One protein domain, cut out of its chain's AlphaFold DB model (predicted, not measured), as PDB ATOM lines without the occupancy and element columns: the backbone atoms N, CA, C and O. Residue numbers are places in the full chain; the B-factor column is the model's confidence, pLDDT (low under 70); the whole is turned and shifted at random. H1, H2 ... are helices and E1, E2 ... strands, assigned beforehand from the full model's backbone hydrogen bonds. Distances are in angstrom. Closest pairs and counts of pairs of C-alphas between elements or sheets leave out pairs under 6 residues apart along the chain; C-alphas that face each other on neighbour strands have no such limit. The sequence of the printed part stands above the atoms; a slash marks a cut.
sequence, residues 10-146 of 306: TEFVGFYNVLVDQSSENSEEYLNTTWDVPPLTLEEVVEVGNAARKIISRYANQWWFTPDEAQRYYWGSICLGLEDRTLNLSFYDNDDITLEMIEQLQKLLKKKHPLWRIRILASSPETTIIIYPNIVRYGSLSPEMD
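AT A GLANCE: This is residues 10 to 146 of the 306 residues of an uncharacterized protein of Thermogemmata fonticola (UniProt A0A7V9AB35). A small twisted sheet of four short strands forms a wall, with H4 packed over E3 and H2 beside H4 near the edge strand E1; H3 folds back by the last part of H2. At one end of the longest axis, away from the sheet, lies the short H1, and residues 25 to 41, which hold no named element, lead from it back to the first residue of H2. The printed part has 137 residues, with four named helices and four named strands in the order H1, H2, H3, E1, H4, E2, E3, E4; under half of its residues are in named elements, and the class is mixed, helices and strands. The mixed sheet runs E1, E2, E3, E4. The whole is compact, with a radius of gyration of the C-alphas of 15.1 A and spans of 47 by 35 by 26 A.

HOW THE PARTS SIT: Residues 15 to 16 pair in parallel with residues 30 to 31. H1, residues 21 to 24, touches no helix and is not on the sheet. H2, residues 42 to 59, and H3, residues 67 to 75, form a helical hairpin; they touch through residues 53 to 57 of H2 alone, closest at the C-alphas of Ser 57 and Gln 71, 6.0 A, at a steep tilt of 42 degrees, opposite ways. E1, residues 86 to 89, H4, residues 99 to 112, and E2, residues 117 to 120, make a strand-helix-strand unit, two parallel neighbour strands with a helix between, its crossover right-handed. N 87 and O 117 are 2.9 A apart, within hydrogen-bond range. H2 touches H4 with residues 51 to 59 alone, closest at the C-alphas of Tyr 59 and Met 101, 4.8 A; they run opposite ways at a shallow tilt of 32 degrees, only just short of steep. E2, E3, residues 129 to 131, and E4, residues 136 to 138, form a meander, each strand the antiparallel neighbour of the one before. Within hydrogen-bond range are N 129 and O 120, 2.8 A, and N 137 and O 130, 2.8 A. H4 is on the sheet at a height of 8.6 A, over E3 and along the strands at 14 degrees on the local plane. Every O i to N i+4 pair is within hydrogen-bond range in H3 and H4, and 13 of 14 in H2; H1 is too short for such a pair.

IN THESE COORDINATES: H1 begins at C-alpha 21, (26.380, -2.059, 17.565). H2 measures 25.7 A from first to last C-alpha, H4 19.9 A and H3 12.2 A. E4 ends at C-alpha 138, (29.516, -7.748, 47.516).

THE WHOLE: The C-alphas of Ser 24 and Thr 66, the two farthest apart, are 47.3 A apart. The printed part has no cut, and the link from H1 to H2 is long, with 17 residues. The mean pLDDT of the printed part is 84.9; residues 10 to 12, 22 to 28, 30 and 33 to 35 are under 70.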
ATOM      1  N   THR A  10      25.246 -12.576  35.540       56.94
ATOM      2  CA  THR A  10      25.789 -11.768  34.456       56.94
ATOM      3  C   THR A  10      26.350 -10.427  34.879       56.94
ATOM      4  O   THR A  10      27.206  -9.903  34.173       56.94
ATOM      5  N   GLU A  11      26.025  -9.941  36.079       65.06
ATOM      6  CA  GLU A  11      26.707  -8.787  36.667       65.06
ATOM      7  C   GLU A  11      28.216  -9.044  36.841       65.06
ATOM      8  O   GLU A  11      29.025  -8.124  36.715       65.06
ATOM      9  N   PHE A  12      28.605 -10.309  37.031       67.69
ATOM     10  CA  PHE A  12      29.975 -10.719  37.337       67.69
ATOM     11  C   PHE A  12      30.843 -11.020  36.119       67.69
ATOM     12  O   PHE A  12      32.065 -10.977  36.248       67.69
ATOM     13  N   VAL A  13      30.249 -11.319  34.962       70.81
ATOM     14  CA  VAL A  13      30.978 -11.745  33.749       70.81
ATOM     15  C   VAL A  13      30.675 -10.904  32.515       70.81
ATOM     16  O   VAL A  13      31.471 -10.913  31.590       70.81
ATOM     17  N   GLY A  14      29.564 -10.167  32.500       73.81
ATOM     18  CA  GLY A  14      29.122  -9.441  31.314       73.81
ATOM     19  C   GLY A  14      29.928  -8.181  31.014       73.81
ATOM     20  O   GLY A  14      30.525  -7.597  31.916       73.81
ATOM     21  N   PHE A  15      29.890  -7.719  29.767       80.56
ATOM     22  CA  PHE A  15      30.541  -6.474  29.350       80.56
ATOM     23  C   PHE A  15      29.751  -5.239  29.810       80.56
ATOM     24  O   PHE A  15      28.526  -5.228  29.736       80.56
ATOM     25  N   TYR A  16      30.417  -4.175  30.258       83.25
ATOM     26  CA  TYR A  16      29.791  -2.981  30.838       83.25
ATOM     27  C   TYR A  16      29.990  -1.716  29.998       83.25
ATOM     28  O   TYR A  16      31.118  -1.352  29.661       83.25
ATOM     29  N   ASN A  17      28.892  -0.996  29.732       82.12
ATOM     30  CA  ASN A  17      28.886   0.260  28.965       82.12
ATOM     31  C   ASN A  17      29.556   0.132  27.587       82.12
ATOM     32  O   ASN A  17      30.420   0.934  27.212       82.12
ATOM     33  N   VAL A  18      29.112  -0.883  26.845       75.75
ATOM     34  CA  VAL A  18      29.469  -1.140  25.446       75.75
ATOM     35  C   VAL A  18      28.393  -0.560  24.523       75.75
ATOM     36  O   VAL A  18      27.217  -0.485  24.897       75.75
ATOM     37  N   LEU A  19      28.787  -0.120  23.326       77.56
ATOM     38  CA  LEU A  19      27.843   0.372  22.327       77.56
ATOM     39  C   LEU A  19      26.949  -0.766  21.805       77.56
ATOM     40  O   LEU A  19      27.348  -1.926  21.732       77.56
ATOM     41  N   VAL A  20      25.710  -0.438  21.433       71.12
ATOM     42  CA  VAL A  20      24.722  -1.439  20.995       71.12
ATOM     43  C   VAL A  20      25.160  -2.156  19.711       71.12
ATOM     44  O   VAL A  20      24.943  -3.359  19.583       71.12
ATOM     45  N   ASP A  21      25.826  -1.466  18.790       70.25
ATOM     46  CA  ASP A  21      26.380  -2.059  17.565       70.25
ATOM     47  C   ASP A  21      27.501  -3.076  17.855       70.25
ATOM     48  O   ASP A  21      27.571  -4.116  17.200       70.25
ATOM     49  N   GLN A  22      28.289  -2.844  18.905       63.66
ATOM     50  CA  GLN A  22      29.329  -3.748  19.414       63.66
ATOM     51  C   GLN A  22      28.772  -4.933  20.225       63.66
ATOM     52  O   GLN A  22      29.487  -5.902  20.480       63.66
ATOM     53  N   SER A  23      27.497  -4.881  20.632       60.56
ATOM     54  CA  SER A  23      26.871  -5.927  21.455       60.56
ATOM     55  C   SER A  23      26.319  -7.135  20.685       60.56
ATOM     56  O   SER A  23      25.786  -8.067  21.278       60.56
ATOM     57  N   SER A  24      26.417  -7.124  19.354       55.66
ATOM     58  CA  SER A  24      25.763  -8.116  18.488       55.66
ATOM     59  C   SER A  24      26.621  -9.344  18.148       55.66
ATOM     60  O   SER A  24      26.116 -10.271  17.514       55.66
ATOM     61  N   GLU A  25      27.888  -9.378  18.580       57.03
ATOM     62  CA  GLU A  25      28.879 -10.357  18.105       57.03
ATOM     63  C   GLU A  25      29.322 -11.414  19.140       57.03
ATOM     64  O   GLU A  25      29.881 -12.429  18.730       57.03
ATOM     65  N   ASN A  26      29.030 -11.262  20.444       53.66
ATOM     66  CA  ASN A  26      29.443 -12.228  21.479       53.66
ATOM     67  C   ASN A  26      28.269 -12.910  22.200       53.66
ATOM     68  O   ASN A  26      27.199 -12.338  22.390       53.66
ATOM     69  N   SER A  27      28.501 -14.148  22.649       50.28
ATOM     70  CA  SER A  27      27.563 -14.952  23.452       50.28
ATOM     71  C   SER A  27      27.463 -14.528  24.922       50.28
ATOM     72  O   SER A  27      26.734 -15.158  25.687       50.28
ATOM     73  N   GLU A  28      28.231 -13.524  25.341       61.59
ATOM     74  CA  GLU A  28      28.259 -13.022  26.716       61.59
ATOM     75  C   GLU A  28      27.252 -11.880  26.893       61.59
ATOM     76  O   GLU A  28      27.005 -11.100  25.975       61.59
ATOM     77  N   GLU A  29      26.628 -11.790  28.068       71.50
ATOM     78  CA  GLU A  29      25.610 -10.768  28.324       71.50
ATOM     79  C   GLU A  29      26.233  -9.374  28.475       71.50
ATOM     80  O   GLU A  29      27.291  -9.204  29.077       71.50
ATOM     81  N   TYR A  30      25.543  -8.353  27.966       68.81
ATOM     82  CA  TYR A  30      25.981  -6.964  28.048       68.81
ATOM     83  C   TYR A  30      25.135  -6.181  29.058       68.81
ATOM     84  O   TYR A  30      23.907  -6.268  29.081       68.81
ATOM     85  N   LEU A  31      25.794  -5.368  29.876       72.81
ATOM     86  CA  LEU A  31      25.213  -4.569  30.945       72.81
ATOM     87  C   LEU A  31      25.263  -3.086  30.586       72.81
ATOM     88  O   LEU A  31      26.319  -2.533  30.269       72.81
ATOM     89  N   ASN A  32      24.113  -2.424  30.721       70.81
ATOM     90  CA  ASN A  32      23.958  -0.990  30.474       70.81
ATOM     91  C   ASN A  32      24.412  -0.557  29.064       70.81
ATOM     92  O   ASN A  32      25.052   0.480  28.897       70.81
ATOM     93  N   THR A  33      24.081  -1.353  28.043       63.25
ATOM     94  CA  THR A  33      24.287  -0.969  26.643       63.25
ATOM     95  C   THR A  33      23.394   0.210  26.287       63.25
ATOM     96  O   THR A  33      22.190   0.224  26.551       63.25
ATOM     97  N   THR A  34      23.989   1.235  25.689       66.12
ATOM     98  CA  THR A  34      23.260   2.386  25.156       66.12
ATOM     99  C   THR A  34      23.976   2.920  23.926       66.12
ATOM    100  O   THR A  34      25.183   2.747  23.767       66.12
ATOM    101  N   TRP A  35      23.219   3.556  23.039       69.88
ATOM    102  CA  TRP A  35      23.743   4.241  21.858       69.88
ATOM    103  C   TRP A  35      24.559   5.492  22.212       69.88
ATOM    104  O   TRP A  35      25.314   5.985  21.382       69.88
ATOM    105  N   ASP A  36      24.427   5.981  23.448       77.50
ATOM    106  CA  ASP A  36      24.954   7.276  23.887       77.50
ATOM    107  C   ASP A  36      26.258   7.182  24.703       77.50
ATOM    108  O   ASP A  36      26.688   8.174  25.297       77.50
ATOM    109  N   VAL A  37      26.906   6.010  24.777       81.75
ATOM    110  CA  VAL A  37      28.232   5.911  25.413       81.75
ATOM    111  C   VAL A  37      29.312   6.287  24.398       81.75
ATOM    112  O   VAL A  37      29.322   5.733  23.303       81.75
ATOM    113  N   PRO A  38      30.269   7.174  24.721       86.50
ATOM    114  CA  PRO A  38      31.410   7.411  23.844       86.50
ATOM    115  C   PRO A  38      32.176   6.109  23.541       86.50
ATOM    116  O   PRO A  38      32.270   5.243  24.421       86.50
ATOM    117  N   PRO A  39      32.784   5.967  22.350       87.69
ATOM    118  CA  PRO A  39      33.693   4.860  22.073       87.69
ATOM    119  C   PRO A  39      34.792   4.776  23.134       87.69
ATOM    120  O   PRO A  39      35.334   5.800  23.555       87.69
ATOM    121  N   LEU A  40      35.098   3.563  23.591       89.94
ATOM    122  CA  LEU A  40      36.200   3.334  24.520       89.94
ATOM    123  C   LEU A  40      37.535   3.594  23.813       89.94
ATOM    124  O   LEU A  40      37.745   3.146  22.686       89.94
ATOM    125  N   THR A  41      38.443   4.308  24.474       92.38
ATOM    126  CA  THR A  41      39.777   4.604  23.933       92.38
ATOM    127  C   THR A  41      40.873   4.047  24.832       92.38
ATOM    128  O   THR A  41      40.708   3.961  26.047       92.38
ATOM    129  N   LEU A  42      42.030   3.726  24.247       91.31
ATOM    130  CA  LEU A  42      43.202   3.293  25.014       91.31
ATOM    131  C   LEU A  42      43.661   4.347  26.030       91.31
ATOM    132  O   LEU A  42      44.082   3.993  27.127       91.31
ATOM    133  N   GLU A  43      43.555   5.630  25.686       94.56
ATOM    134  CA  GLU A  43      43.893   6.728  26.594       94.56
ATOM    135  C   GLU A  43      43.005   6.713  27.846       94.56
ATOM    136  O   GLU A  43      43.528   6.770  28.958       94.56
ATOM    137  N   GLU A  44      41.691   6.530  27.674       94.19
ATOM    138  CA  GLU A  44      40.734   6.402  28.780       94.19
ATOM    139  C   GLU A  44      41.085   5.210  29.689       94.19
ATOM    140  O   GLU A  44      41.152   5.360  30.910       94.19
ATOM    141  N   VAL A  45      41.386   4.039  29.110       93.62
ATOM    142  CA  VAL A  45      41.774   2.836  29.874       93.62
ATOM    143  C   VAL A  45      43.052   3.068  30.684       93.62
ATOM    144  O   VAL A  45      43.121   2.731  31.870       93.62
ATOM    145  N   VAL A  46      44.072   3.666  30.063       92.19
ATOM    146  CA  VAL A  46      45.353   3.960  30.721       92.19
ATOM    147  C   VAL A  46      45.177   4.996  31.832       92.19
ATOM    148  O   VAL A  46      45.780   4.852  32.898       92.19
ATOM    149  N   GLU A  47      44.347   6.019  31.624       95.31
ATOM    150  CA  GLU A  47      44.045   7.028  32.640       95.31
ATOM    151  C   GLU A  47      43.395   6.394  33.875       95.31
ATOM    152  O   GLU A  47      43.891   6.576  34.995       95.31
ATOM    153  N   VAL A  48      42.331   5.609  33.674       95.56
ATOM    154  CA  VAL A  48      41.592   4.940  34.754       95.56
ATOM    155  C   VAL A  48      42.494   3.963  35.502       95.56
ATOM    156  O   VAL A  48      42.556   4.002  36.734       95.56
ATOM    157  N   GLY A  49      43.261   3.148  34.774       94.12
ATOM    158  CA  GLY A  49      44.231   2.227  35.360       94.12
ATOM    159  C   GLY A  49      45.275   2.947  36.214       94.12
ATOM    160  O   GLY A  49      45.516   2.571  37.358       94.12
ATOM    161  N   ASN A  50      45.862   4.037  35.717       93.44
ATOM    162  CA  ASN A  50      46.854   4.807  36.472       93.44
ATOM    163  C   ASN A  50      46.264   5.499  37.706       93.44
ATOM    164  O   ASN A  50      46.938   5.607  38.735       93.44
ATOM    165  N   ALA A  51      45.019   5.973  37.629       95.44
ATOM    166  CA  ALA A  51      44.324   6.543  38.775       95.44
ATOM    167  C   ALA A  51      44.041   5.479  39.847       95.44
ATOM    168  O   ALA A  51      44.303   5.725  41.026       95.44
ATOM    169  N   ALA A  52      43.591   4.288  39.440       95.56
ATOM    170  CA  ALA A  52      43.385   3.158  40.337       95.56
ATOM    171  C   ALA A  52      44.700   2.693  40.984       95.56
ATOM    172  O   ALA A  52      44.737   2.545  42.204       95.56
ATOM    173  N   ARG A  53      45.807   2.582  40.227       92.75
ATOM    174  CA  ARG A  53      47.134   2.221  40.779       92.75
ATOM    175  C   ARG A  53      47.542   3.128  41.934       92.75
ATOM    176  O   ARG A  53      47.983   2.632  42.959       92.75
ATOM    177  N   LYS A  54      47.354   4.445  41.790       91.62
ATOM    178  CA  LYS A  54      47.683   5.428  42.840       91.62
ATOM    179  C   LYS A  54      46.834   5.269  44.101       91.62
ATOM    180  O   LYS A  54      47.280   5.634  45.185       91.62
ATOM    181  N   ILE A  55      45.598   4.797  43.957       94.88
ATOM    182  CA  ILE A  55      44.708   4.522  45.088       94.88
ATOM    183  C   ILE A  55      45.142   3.227  45.772       94.88
ATOM    184  O   ILE A  55      45.347   3.229  46.982       94.88
ATOM    185  N   ILE A  56      45.366   2.158  45.007       93.62
ATOM    186  CA  ILE A  56      45.854   0.874  45.530       93.62
ATOM    187  C   ILE A  56      47.174   1.081  46.281       93.62
ATOM    188  O   ILE A  56      47.285   0.734  47.452       93.62
ATOM    189  N   SER A  57      48.133   1.778  45.668       88.38
ATOM    190  CA  SER A  57      49.437   2.076  46.262       88.38
ATOM    191  C   SER A  57      49.390   3.018  47.471       88.38
ATOM    192  O   SER A  57      50.449   3.409  47.953       88.38
ATOM    193  N   ARG A  58      48.215   3.440  47.938       89.12
ATOM    194  CA  ARG A  58      48.065   4.287  49.126       89.12
ATOM    195  C   ARG A  58      47.134   3.689  50.175       89.12
ATOM    196  O   ARG A  58      47.329   3.957  51.353       89.12
ATOM    197  N   TYR A  59      46.116   2.954  49.739       93.12
ATOM    198  CA  TYR A  59      45.011   2.515  50.592       93.12
ATOM    199  C   TYR A  59      44.880   0.992  50.694       93.12
ATOM    200  O   TYR A  59      44.127   0.521  51.545       93.12
ATOM    201  N   ALA A  60      45.591   0.216  49.870       92.00
ATOM    202  CA  ALA A  60      45.720  -1.223  50.097       92.00
ATOM    203  C   ALA A  60      46.447  -1.499  51.426       92.00
ATOM    204  O   ALA A  60      47.022  -0.593  52.039       92.00
ATOM    205  N   ASN A  61      46.436  -2.743  51.892       86.50
ATOM    206  CA  ASN A  61      47.145  -3.098  53.116       86.50
ATOM    207  C   ASN A  61      48.665  -3.112  52.886       86.50
ATOM    208  O   ASN A  61      49.241  -4.061  52.368       86.50
ATOM    209  N   GLN A  62      49.337  -2.027  53.267       82.44
ATOM    210  CA  GLN A  62      50.775  -1.860  53.027       82.44
ATOM    211  C   GLN A  62      51.646  -2.143  54.245       82.44
ATOM    212  O   GLN A  62      52.842  -1.883  54.193       82.44
ATOM    213  N   TRP A  63      51.082  -2.651  55.345       79.75
ATOM    214  CA  TRP A  63      51.793  -2.771  56.628       79.75
ATOM    215  C   TRP A  63      53.101  -3.565  56.567       79.75
ATOM    216  O   TRP A  63      53.920  -3.462  57.474       79.75
ATOM    217  N   TRP A  64      53.287  -4.352  55.513       72.88
ATOM    218  CA  TRP A  64      54.399  -5.278  55.343       72.88
ATOM    219  C   TRP A  64      55.392  -4.860  54.253       72.88
ATOM    220  O   TRP A  64      56.347  -5.596  53.997       72.88
ATOM    221  N   PHE A  65      55.154  -3.717  53.605       75.62
ATOM    222  CA  PHE A  65      55.933  -3.235  52.473       75.62
ATOM    223  C   PHE A  65      56.513  -1.851  52.750       75.62
ATOM    224  O   PHE A  65      55.842  -0.957  53.270       75.62
ATOM    225  N   THR A  66      57.741  -1.632  52.294       76.31
ATOM    226  CA  THR A  66      58.230  -0.275  52.038       76.31
ATOM    227  C   THR A  66      57.463   0.352  50.858       76.31
ATOM    228  O   THR A  66      56.892  -0.372  50.036       76.31
ATOM    229  N   PRO A  67      57.446   1.692  50.713       76.81
ATOM    230  CA  PRO A  67      56.746   2.347  49.605       76.81
ATOM    231  C   PRO A  67      57.165   1.852  48.208       76.81
ATOM    232  O   PRO A  67      56.307   1.645  47.349       76.81
ATOM    233  N   ASP A  68      58.461   1.610  47.993       75.88
ATOM    234  CA  ASP A  68      58.988   1.138  46.705       75.88
ATOM    235  C   ASP A  68      58.606  -0.327  46.432       75.88
ATOM    236  O   ASP A  68      58.259  -0.690  45.305       75.88
ATOM    237  N   GLU A  69      58.611  -1.183  47.461       74.56
ATOM    238  CA  GLU A  69      58.117  -2.563  47.362       74.56
ATOM    239  C   GLU A  69      56.623  -2.597  47.057       74.56
ATOM    240  O   GLU A  69      56.212  -3.313  46.146       74.56
ATOM    241  N   ALA A  70      55.822  -1.781  47.748       79.44
ATOM    242  CA  ALA A  70      54.391  -1.679  47.497       79.44
ATOM    243  C   ALA A  70      54.124  -1.259  46.044       79.44
ATOM    244  O   ALA A  70      53.285  -1.852  45.367       79.44
ATOM    245  N   GLN A  71      54.868  -0.278  45.522       78.12
ATOM    246  CA  GLN A  71      54.719   0.150  44.133       78.12
ATOM    247  C   GLN A  71      55.032  -0.978  43.137       78.12
ATOM    248  O   GLN A  71      54.268  -1.163  42.187       78.12
ATOM    249  N   ARG A  72      56.123  -1.733  43.344       76.31
ATOM    250  CA  ARG A  72      56.481  -2.884  42.492       76.31
ATOM    251  C   ARG A  72      55.431  -3.993  42.578       76.31
ATOM    252  O   ARG A  72      54.983  -4.489  41.547       76.31
ATOM    253  N   TYR A  73      55.014  -4.336  43.792       79.69
ATOM    254  CA  TYR A  73      54.064  -5.405  44.078       79.69
ATOM    255  C   TYR A  73      52.687  -5.141  43.448       79.69
ATOM    256  O   TYR A  73      52.173  -5.977  42.705       79.69
ATOM    257  N   TYR A  74      52.135  -3.940  43.643       85.50
ATOM    258  CA  TYR A  74      50.808  -3.585  43.129       85.50
ATOM    259  C   TYR A  74      50.784  -3.203  41.644       85.50
ATOM    260  O   TYR A  74      49.708  -3.013  41.070       85.50
ATOM    261  N   TRP A  75      51.941  -3.086  40.981       81.38
ATOM    262  CA  TRP A  75      51.992  -2.751  39.553       81.38
ATOM    263  C   TRP A  75      51.248  -3.780  38.692       81.38
ATOM    264  O   TRP A  75      50.542  -3.406  37.749       81.38
ATOM    265  N   GLY A  76      51.380  -5.059  39.057       79.62
ATOM    266  CA  GLY A  76      50.733  -6.189  38.393       79.62
ATOM    267  C   GLY A  76      49.263  -6.385  38.758       79.62
ATOM    268  O   GLY A  76      48.606  -7.218  38.144       79.62
ATOM    269  N   SER A  77      48.719  -5.621  39.712       85.56
ATOM    270  CA  SER A  77      47.365  -5.861  40.220       85.56
ATOM    271  C   SER A  77      46.243  -5.368  39.311       85.56
ATOM    272  O   SER A  77      45.076  -5.551  39.637       85.56
ATOM    273  N   ILE A  78      46.568  -4.714  38.193       88.75
ATOM    274  CA  ILE A  78      45.580  -4.141  37.275       88.75
ATOM    275  C   ILE A  78      45.680  -4.810  35.911       88.75
ATOM    276  O   ILE A  78      46.687  -4.658  35.217       88.75
ATOM    277  N   CYS A  79      44.588  -5.443  35.488       84.88
ATOM    278  CA  CYS A  79      44.426  -5.951  34.133       84.88
ATOM    279  C   CYS A  79      43.710  -4.894  33.281       84.88
ATOM    280  O   CYS A  79      42.556  -4.548  33.544       84.88
ATOM    281  N   LEU A  80      44.411  -4.368  32.275       84.75
ATOM    282  CA  LEU A  80      43.860  -3.410  31.317       84.75
ATOM    283  C   LEU A  80      43.295  -4.171  30.116       84.75
ATOM    284  O   LEU A  80      44.038  -4.886  29.447       84.75
ATOM    285  N   GLY A  81      42.001  -3.998  29.862       83.38
ATOM    286  CA  GLY A  81      41.291  -4.526  28.698       83.38
ATOM    287  C   GLY A  81      40.742  -3.389  27.839       83.38
ATOM    288  O   GLY A  81      40.534  -2.282  28.336       83.38
ATOM    289  N   LEU A  82      40.552  -3.646  26.545       85.50
ATOM    290  CA  LEU A  82      39.902  -2.716  25.607       85.50
ATOM    291  C   LEU A  82      38.516  -3.208  25.179       85.50
ATOM    292  O   LEU A  82      37.930  -2.651  24.253       85.50
ATOM    293  N   GLU A  83      38.001  -4.251  25.829       85.19
ATOM    294  CA  GLU A  83      36.709  -4.830  25.491       85.19
ATOM    295  C   GLU A  83      35.540  -4.002  26.046       85.19
ATOM    296  O   GLU A  83      34.523  -3.843  25.374       85.19
ATOM    297  N   ASP A  84      35.673  -3.456  27.259       89.06
ATOM    298  CA  ASP A  84      34.620  -2.692  27.931       89.06
ATOM    299  C   ASP A  84      35.152  -1.717  28.999       89.06
ATOM    300  O   ASP A  84      36.357  -1.560  29.207       89.06
ATOM    301  N   ARG A  85      34.237  -1.036  29.702       92.00
ATOM    302  CA  ARG A  85      34.563  -0.141  30.827       92.00
ATOM    303  C   ARG A  85      34.569  -0.863  32.176       92.00
ATOM    304  O   ARG A  85      34.068  -0.333  33.177       92.00
ATOM    305  N   THR A  86      35.133  -2.069  32.217       92.56
ATOM    306  CA  THR A  86      35.395  -2.809  33.454       92.56
ATOM    307  C   THR A  86      36.895  -2.842  33.729       92.56
ATOM    308  O   THR A  86      37.669  -3.458  33.003       92.56
ATOM    309  N   LEU A  87      37.320  -2.226  34.832       93.75
ATOM    310  CA  LEU A  87      38.689  -2.387  35.315       93.75
ATOM    311  C   LEU A  87      38.775  -3.606  36.236       93.75
ATOM    312  O   LEU A  87      38.074  -3.679  37.245       93.75
ATOM    313  N   ASN A  88      39.661  -4.541  35.911       91.81
ATOM    314  CA  ASN A  88      39.861  -5.758  36.689       91.81
ATOM    315  C   ASN A  88      41.057  -5.616  37.620       91.81
ATOM    316  O   ASN A  88      42.168  -5.344  37.160       91.81
ATOM    317  N   LEU A  89      40.820  -5.819  38.917       92.75
ATOM    318  CA  LEU A  89      41.858  -5.824  39.937       92.75
ATOM    319  C   LEU A  89      42.071  -7.241  40.470       92.75
ATOM    320  O   LEU A  89      41.134  -7.886  40.944       92.75
ATOM    321  N   SER A  90      43.315  -7.706  40.408       86.75
ATOM    322  CA  SER A  90      43.744  -9.005  40.921       86.75
ATOM    323  C   SER A  90      44.876  -8.800  41.919       86.75
ATOM    324  O   SER A  90      45.886  -8.174  41.610       86.75
ATOM    325  N   PHE A  91      44.692  -9.292  43.137       86.38
ATOM    326  CA  PHE A  91      45.687  -9.196  44.197       86.38
ATOM    327  C   PHE A  91      46.323 -10.561  44.413       86.38
ATOM    328  O   PHE A  91      45.662 -11.587  44.246       86.38
ATOM    329  N   TYR A  92      47.609 -10.576  44.764       78.38
ATOM    330  CA  TYR A  92      48.275 -11.831  45.099       78.38
ATOM    331  C   TYR A  92      47.901 -12.323  46.500       78.38
ATOM    332  O   TYR A  92      47.918 -13.531  46.735       78.38
ATOM    333  N   ASP A  93      47.555 -11.409  47.409       81.31
ATOM    334  CA  ASP A  93      46.974 -11.712  48.709       81.31
ATOM    335  C   ASP A  93      45.670 -10.926  48.881       81.31
ATOM    336  O   ASP A  93      45.591  -9.722  48.640       81.31
ATOM    337  N   ASN A  94      44.615 -11.615  49.297       86.38
ATOM    338  CA  ASN A  94      43.314 -10.992  49.506       86.38
ATOM    339  C   ASN A  94      43.341 -10.027  50.704       86.38
ATOM    340  O   ASN A  94      42.541  -9.094  50.747       86.38
ATOM    341  N   ASP A  95      44.280 -10.191  51.643       86.69
ATOM    342  CA  ASP A  95      44.449  -9.280  52.781       86.69
ATOM    343  C   ASP A  95      44.940  -7.873  52.385       86.69
ATOM    344  O   ASP A  95      44.891  -6.960  53.214       86.69
ATOM    345  N   ASP A  96      45.339  -7.674  51.122       89.94
ATOM    346  CA  ASP A  96      45.641  -6.365  50.531       89.94
ATOM    347  C   ASP A  96      44.401  -5.500  50.305       89.94
ATOM    348  O   ASP A  96      44.482  -4.268  50.258       89.94
ATOM    349  N   ILE A  97      43.242  -6.137  50.149       93.06
ATOM    350  CA  ILE A  97      41.992  -5.456  49.847       93.06
ATOM    351  C   ILE A  97      41.454  -4.870  51.150       93.06
ATOM    352  O   ILE A  97      41.221  -5.584  52.122       93.06
ATOM    353  N   THR A  98      41.233  -3.558  51.173       95.06
ATOM    354  CA  THR A  98      40.681  -2.847  52.331       95.06
ATOM    355  C   THR A  98      39.392  -2.126  51.952       95.06
ATOM    356  O   THR A  98      39.196  -1.736  50.795       95.06
ATOM    357  N   LEU A  99      38.520  -1.894  52.935       95.56
ATOM    358  CA  LEU A  99      37.306  -1.116  52.700       95.56
ATOM    359  C   LEU A  99      37.629   0.340  52.326       95.56
ATOM    360  O   LEU A  99      37.029   0.889  51.406       95.56
ATOM    361  N   GLU A 100      38.645   0.939  52.954       96.50
ATOM    362  CA  GLU A 100      39.087   2.294  52.611       96.50
ATOM    363  C   GLU A 100      39.526   2.385  51.141       96.50
ATOM    364  O   GLU A 100      39.160   3.332  50.442       96.50
ATOM    365  N   MET A 101      40.245   1.383  50.623       96.75
ATOM    366  CA  MET A 101      40.593   1.314  49.202       96.75
ATOM    367  C   MET A 101      39.339   1.282  48.321       96.75
ATOM    368  O   MET A 101      39.255   2.056  47.362       96.75
ATOM    369  N   ILE A 102      38.359   0.434  48.649       97.06
ATOM    370  CA  ILE A 102      37.087   0.322  47.920       97.06
ATOM    371  C   ILE A 102      36.365   1.677  47.878       97.06
ATOM    372  O   ILE A 102      35.956   2.127  46.805       97.06
ATOM    373  N   GLU A 103      36.278   2.382  49.007       97.50
ATOM    374  CA  GLU A 103      35.659   3.707  49.064       97.50
ATOM    375  C   GLU A 103      36.366   4.736  48.174       97.50
ATOM    376  O   GLU A 103      35.719   5.551  47.508       97.50
ATOM    377  N   GLN A 104      37.701   4.756  48.176       98.12
ATOM    378  CA  GLN A 104      38.465   5.714  47.374       98.12
ATOM    379  C   GLN A 104      38.337   5.417  45.879       98.12
ATOM    380  O   GLN A 104      38.191   6.347  45.079       98.12
ATOM    381  N   LEU A 105      38.315   4.137  45.498       97.88
ATOM    382  CA  LEU A 105      38.016   3.709  44.133       97.88
ATOM    383  C   LEU A 105      36.600   4.137  43.722       97.88
ATOM    384  O   LEU A 105      36.415   4.707  42.646       97.88
ATOM    385  N   GLN A 106      35.606   3.978  44.596       97.19
ATOM    386  CA  GLN A 106      34.245   4.441  44.325       97.19
ATOM    387  C   GLN A 106      34.188   5.964  44.120       97.19
ATOM    388  O   GLN A 106      33.581   6.449  43.160       97.19
ATOM    389  N   LYS A 107      34.868   6.735  44.980       97.81
ATOM    390  CA  LYS A 107      34.980   8.202  44.862       97.81
ATOM    391  C   LYS A 107      35.642   8.612  43.540       97.81
ATOM    392  O   LYS A 107      35.209   9.595  42.932       97.81
ATOM    393  N   LEU A 108      36.651   7.866  43.076       97.69
ATOM    394  CA  LEU A 108      37.282   8.064  41.766       97.69
ATOM    395  C   LEU A 108      36.266   7.894  40.631       97.69
ATOM    396  O   LEU A 108      36.116   8.809  39.816       97.69
ATOM    397  N   LEU A 109      35.545   6.770  40.604       96.50
ATOM    398  CA  LEU A 109      34.537   6.493  39.579       96.50
ATOM    399  C   LEU A 109      33.445   7.564  39.575       96.50
ATOM    400  O   LEU A 109      33.183   8.185  38.549       96.50
ATOM    401  N   LYS A 110      32.883   7.879  40.744       95.56
ATOM    402  CA  LYS A 110      31.827   8.889  40.892       95.56
ATOM    403  C   LYS A 110      32.219  10.262  40.361       95.56
ATOM    404  O   LYS A 110      31.392  10.954  39.774       95.56
ATOM    405  N   LYS A 111      33.461  10.680  40.612       96.06
ATOM    406  CA  LYS A 111      33.918  12.039  40.307       96.06
ATOM    407  C   LYS A 111      34.476  12.184  38.895       96.06
ATOM    408  O   LYS A 111      34.327  13.254  38.313       96.06
ATOM    409  N   LYS A 112      35.178  11.168  38.391       95.62
ATOM    410  CA  LYS A 112      35.971  11.277  37.158       95.62
ATOM    411  C   LYS A 112      35.560  10.296  36.070       95.62
ATOM    412  O   LYS A 112      35.638  10.650  34.902       95.62
ATOM    413  N   HIS A 113      35.110   9.102  36.442       95.12
ATOM    414  CA  HIS A 113      34.864   8.014  35.494       95.12
ATOM    415  C   HIS A 113      33.493   7.357  35.746       95.12
ATOM    416  O   HIS A 113      33.422   6.177  36.082       95.12
ATOM    417  N   PRO A 114      32.377   8.102  35.603       92.56
ATOM    418  CA  PRO A 114      31.039   7.619  35.967       92.56
ATOM    419  C   PRO A 114      30.498   6.525  35.033       92.56
ATOM    420  O   PRO A 114      29.441   5.961  35.295       92.56
ATOM    421  N   LEU A 115      31.195   6.243  33.932       91.38
ATOM    422  CA  LEU A 115      30.878   5.161  32.999       91.38
ATOM    423  C   LEU A 115      31.673   3.884  33.289       91.38
ATOM    424  O   LEU A 115      31.513   2.895  32.584       91.38
ATOM    425  N   TRP A 116      32.543   3.896  34.292       94.19
ATOM    426  CA  TRP A 116      33.378   2.755  34.631       94.19
ATOM    427  C   TRP A 116      32.836   2.012  35.837       94.19
ATOM    428  O   TRP A 116      32.215   2.598  36.726       94.19
ATOM    429  N   ARG A 117      33.140   0.719  35.879       94.00
ATOM    430  CA  ARG A 117      33.069  -0.089  37.093       94.00
ATOM    431  C   ARG A 117      34.411  -0.766  37.347       94.00
ATOM    432  O   ARG A 117      35.222  -0.920  36.434       94.00
ATOM    433  N   ILE A 118      34.631  -1.181  38.586       95.19
ATOM    434  CA  ILE A 118      35.819  -1.937  38.989       95.19
ATOM    435  C   ILE A 118      35.372  -3.280  39.558       95.19
ATOM    436  O   ILE A 118      34.443  -3.320  40.361       95.19
ATOM    437  N   ARG A 119      36.041  -4.360  39.161       93.19
ATOM    438  CA  ARG A 119      35.838  -5.712  39.688       93.19
ATOM    439  C   ARG A 119      37.067  -6.129  40.491       93.19
ATOM    440  O   ARG A 119      38.186  -6.016  39.992       93.19
ATOM    441  N   ILE A 120      36.855  -6.586  41.722       92.62
ATOM    442  CA  ILE A 120      37.889  -7.073  42.643       92.62
ATOM    443  C   ILE A 120      37.471  -8.456  43.131       92.62
ATOM    444  O   ILE A 120      36.301  -8.629  43.461       92.62
ATOM    445  N   LEU A 121      38.419  -9.396  43.226       80.75
ATOM    446  CA  LEU A 121      38.159 -10.821  43.487       80.75
ATOM    447  C   LEU A 121      37.334 -11.470  42.365       80.75
ATOM    448  O   LEU A 121      36.554 -10.809  41.684       80.75
ATOM    449  N   ALA A 122      37.538 -12.766  42.128       72.31
ATOM    450  CA  ALA A 122      36.811 -13.470  41.066       72.31
ATOM    451  C   ALA A 122      36.793 -15.001  41.209       72.31
ATOM    452  O   ALA A 122      36.438 -15.681  40.246       72.31
ATOM    453  N   SER A 123      37.172 -15.574  42.361       76.81
ATOM    454  CA  SER A 123      37.175 -17.042  42.500       76.81
ATOM    455  C   SER A 123      35.774 -17.632  42.320       76.81
ATOM    456  O   SER A 123      35.628 -18.746  41.820       76.81
ATOM    457  N   SER A 124      34.735 -16.874  42.681       81.12
ATOM    458  CA  SER A 124      33.356 -17.141  42.286       81.12
ATOM    459  C   SER A 124      32.536 -15.840  42.205       81.12
ATOM    460  O   SER A 124      32.941 -14.804  42.746       81.12
ATOM    461  N   PRO A 125      31.343 -15.868  41.581       82.06
ATOM    462  CA  PRO A 125      30.391 -14.758  41.653       82.06
ATOM    463  C   PRO A 125      30.039 -14.348  43.094       82.06
ATOM    464  O   PRO A 125      29.815 -13.176  43.365       82.06
ATOM    465  N   GLU A 126      30.030 -15.289  44.041       86.00
ATOM    466  CA  GLU A 126      29.675 -15.030  45.444       86.00
ATOM    467  C   GLU A 126      30.761 -14.266  46.209       86.00
ATOM    468  O   GLU A 126      30.472 -13.675  47.249       86.00
ATOM    469  N   THR A 127      31.996 -14.256  45.704       87.88
ATOM    470  CA  THR A 127      33.128 -13.570  46.339       87.88
ATOM    471  C   THR A 127      33.601 -12.335  45.594       87.88
ATOM    472  O   THR A 127      34.514 -11.650  46.044       87.88
ATOM    473  N   THR A 128      32.968 -12.014  44.470       90.62
ATOM    474  CA  THR A 128      33.350 -10.873  43.643       90.62
ATOM    475  C   THR A 128      32.797  -9.570  44.218       90.62
ATOM    476  O   THR A 128      31.602  -9.450  44.490       90.62
ATOM    477  N   ILE A 129      33.648  -8.556  44.341       93.62
ATOM    478  CA  ILE A 129      33.264  -7.194  44.712       93.62
ATOM    479  C   ILE A 129      33.201  -6.347  43.442       93.62
ATOM    480  O   ILE A 129      34.176  -6.267  42.690       93.62
ATOM    481  N   ILE A 130      32.069  -5.685  43.206       93.75
ATOM    482  CA  ILE A 130      31.889  -4.782  42.065       93.75
ATOM    483  C   ILE A 130      31.633  -3.368  42.569       93.75
ATOM    484  O   ILE A 130      30.667  -3.100  43.280       93.75
ATOM    485  N   ILE A 131      32.494  -2.443  42.166       95.06
ATOM    486  CA  ILE A 131      32.420  -1.032  42.525       95.06
ATOM    487  C   ILE A 131      31.838  -0.268  41.342       95.06
ATOM    488  O   ILE A 131      32.468  -0.150  40.290       95.06
ATOM    489  N   TYR A 132      30.652   0.296  41.538       93.50
ATOM    490  CA  TYR A 132      30.037   1.258  40.631       93.50
ATOM    491  C   TYR A 132      30.178   2.678  41.186       93.50
ATOM    492  O   TYR A 132      30.360   2.858  42.389       93.50
ATOM    493  N   PRO A 133      29.980   3.719  40.360       93.56
ATOM    494  CA  PRO A 133      30.062   5.112  40.804       93.56
ATOM    495  C   PRO A 133      29.166   5.465  42.002       93.56
ATOM    496  O   PRO A 133      29.482   6.373  42.765       93.56
ATOM    497  N   ASN A 134      28.026   4.786  42.160       90.81
ATOM    498  CA  ASN A 134      27.025   5.127  43.176       90.81
ATOM    499  C   ASN A 134      26.728   4.005  44.174       90.81
ATOM    500  O   ASN A 134      25.953   4.233  45.096       90.81
ATOM    501  N   ILE A 135      27.279   2.807  43.978       91.19
ATOM    502  CA  ILE A 135      26.997   1.646  44.826       91.19
ATOM    503  C   ILE A 135      28.154   0.650  44.763       91.19
ATOM    504  O   ILE A 135      28.842   0.576  43.747       91.19
ATOM    505  N   VAL A 136      28.375  -0.099  45.840       92.88
ATOM    506  CA  VAL A 136      29.266  -1.264  45.850       92.88
ATOM    507  C   VAL A 136      28.411  -2.518  45.998       92.88
ATOM    508  O   VAL A 136      27.392  -2.512  46.690       92.88
ATOM    509  N   ARG A 137      28.779  -3.580  45.289       91.19
ATOM    510  CA  ARG A 137      28.157  -4.901  45.376       91.19
ATOM    511  C   ARG A 137      29.163  -5.891  45.927       91.19
ATOM    512  O   ARG A 137      30.303  -5.914  45.470       91.19
ATOM    513  N   TYR A 138      28.712  -6.725  46.854       91.81
ATOM    514  CA  TYR A 138      29.516  -7.748  47.516       91.81
ATOM    515  C   TYR A 138      28.903  -9.116  47.226       91.81
ATOM    516  O   TYR A 138      27.995  -9.560  47.927       91.81
ATOM    517  N   GLY A 139      29.364  -9.758  46.155       87.12
ATOM    518  CA  GLY A 139      28.867 -11.054  45.711       87.12
ATOM    519  C   GLY A 139      27.345 -11.105  45.594       87.12
ATOM    520  O   GLY A 139      26.711 -10.186  45.075       87.12
ATOM    521  N   SER A 140      26.748 -12.171  46.122       84.00
ATOM    522  CA  SER A 140      25.296 -12.386  46.160       84.00
ATOM    523  C   SER A 140      24.602 -11.774  47.389       84.00
ATOM    524  O   SER A 140      23.422 -12.047  47.628       84.00
ATOM    525  N   LEU A 141      25.305 -10.963  48.189       88.19
ATOM    526  CA  LEU A 141      24.759 -10.382  49.416       88.19
ATOM    527  C   LEU A 141      23.720  -9.290  49.130       88.19
ATOM    528  O   LEU A 141      23.682  -8.674  48.061       88.19
ATOM    529  N   SER A 142      22.858  -9.047  50.122       85.06
ATOM    530  CA  SER A 142      21.814  -8.028  50.017       85.06
ATOM    531  C   SER A 142      22.422  -6.631  49.806       85.06
ATOM    532  O   SER A 142      23.304  -6.246  50.572       85.06
ATOM    533  N   PRO A 143      21.893  -5.831  48.860       81.19
ATOM    534  CA  PRO A 143      22.219  -4.411  48.692       81.19
ATOM    535  C   PRO A 143      22.082  -3.540  49.942       81.19
ATOM    536  O   PRO A 143      22.628  -2.445  49.978       81.19
ATOM    537  N   GLU A 144      21.254  -3.975  50.891       85.69
ATOM    538  CA  GLU A 144      20.929  -3.236  52.115       85.69
ATOM    539  C   GLU A 144      21.853  -3.609  53.282       85.69
ATOM    540  O   GLU A 144      21.741  -3.026  54.359       85.69
ATOM    541  N   MET A 145      22.725  -4.606  53.097       90.19
ATOM    542  CA  MET A 145      23.709  -4.982  54.103       90.19
ATOM    543  C   MET A 145      24.735  -3.861  54.271       90.19
ATOM    544  O   MET A 145      25.143  -3.238  53.294       90.19
ATOM    545  N   ASP A 146      25.146  -3.628  55.514       93.88
ATOM    546  CA  ASP A 146      26.221  -2.694  55.837       93.88
ATOM    547  C   ASP A 146      27.544  -3.118  55.175       93.88
ATOM    548  O   ASP A 146      27.875  -4.308  55.149       93.88
TER     549      ASP A 146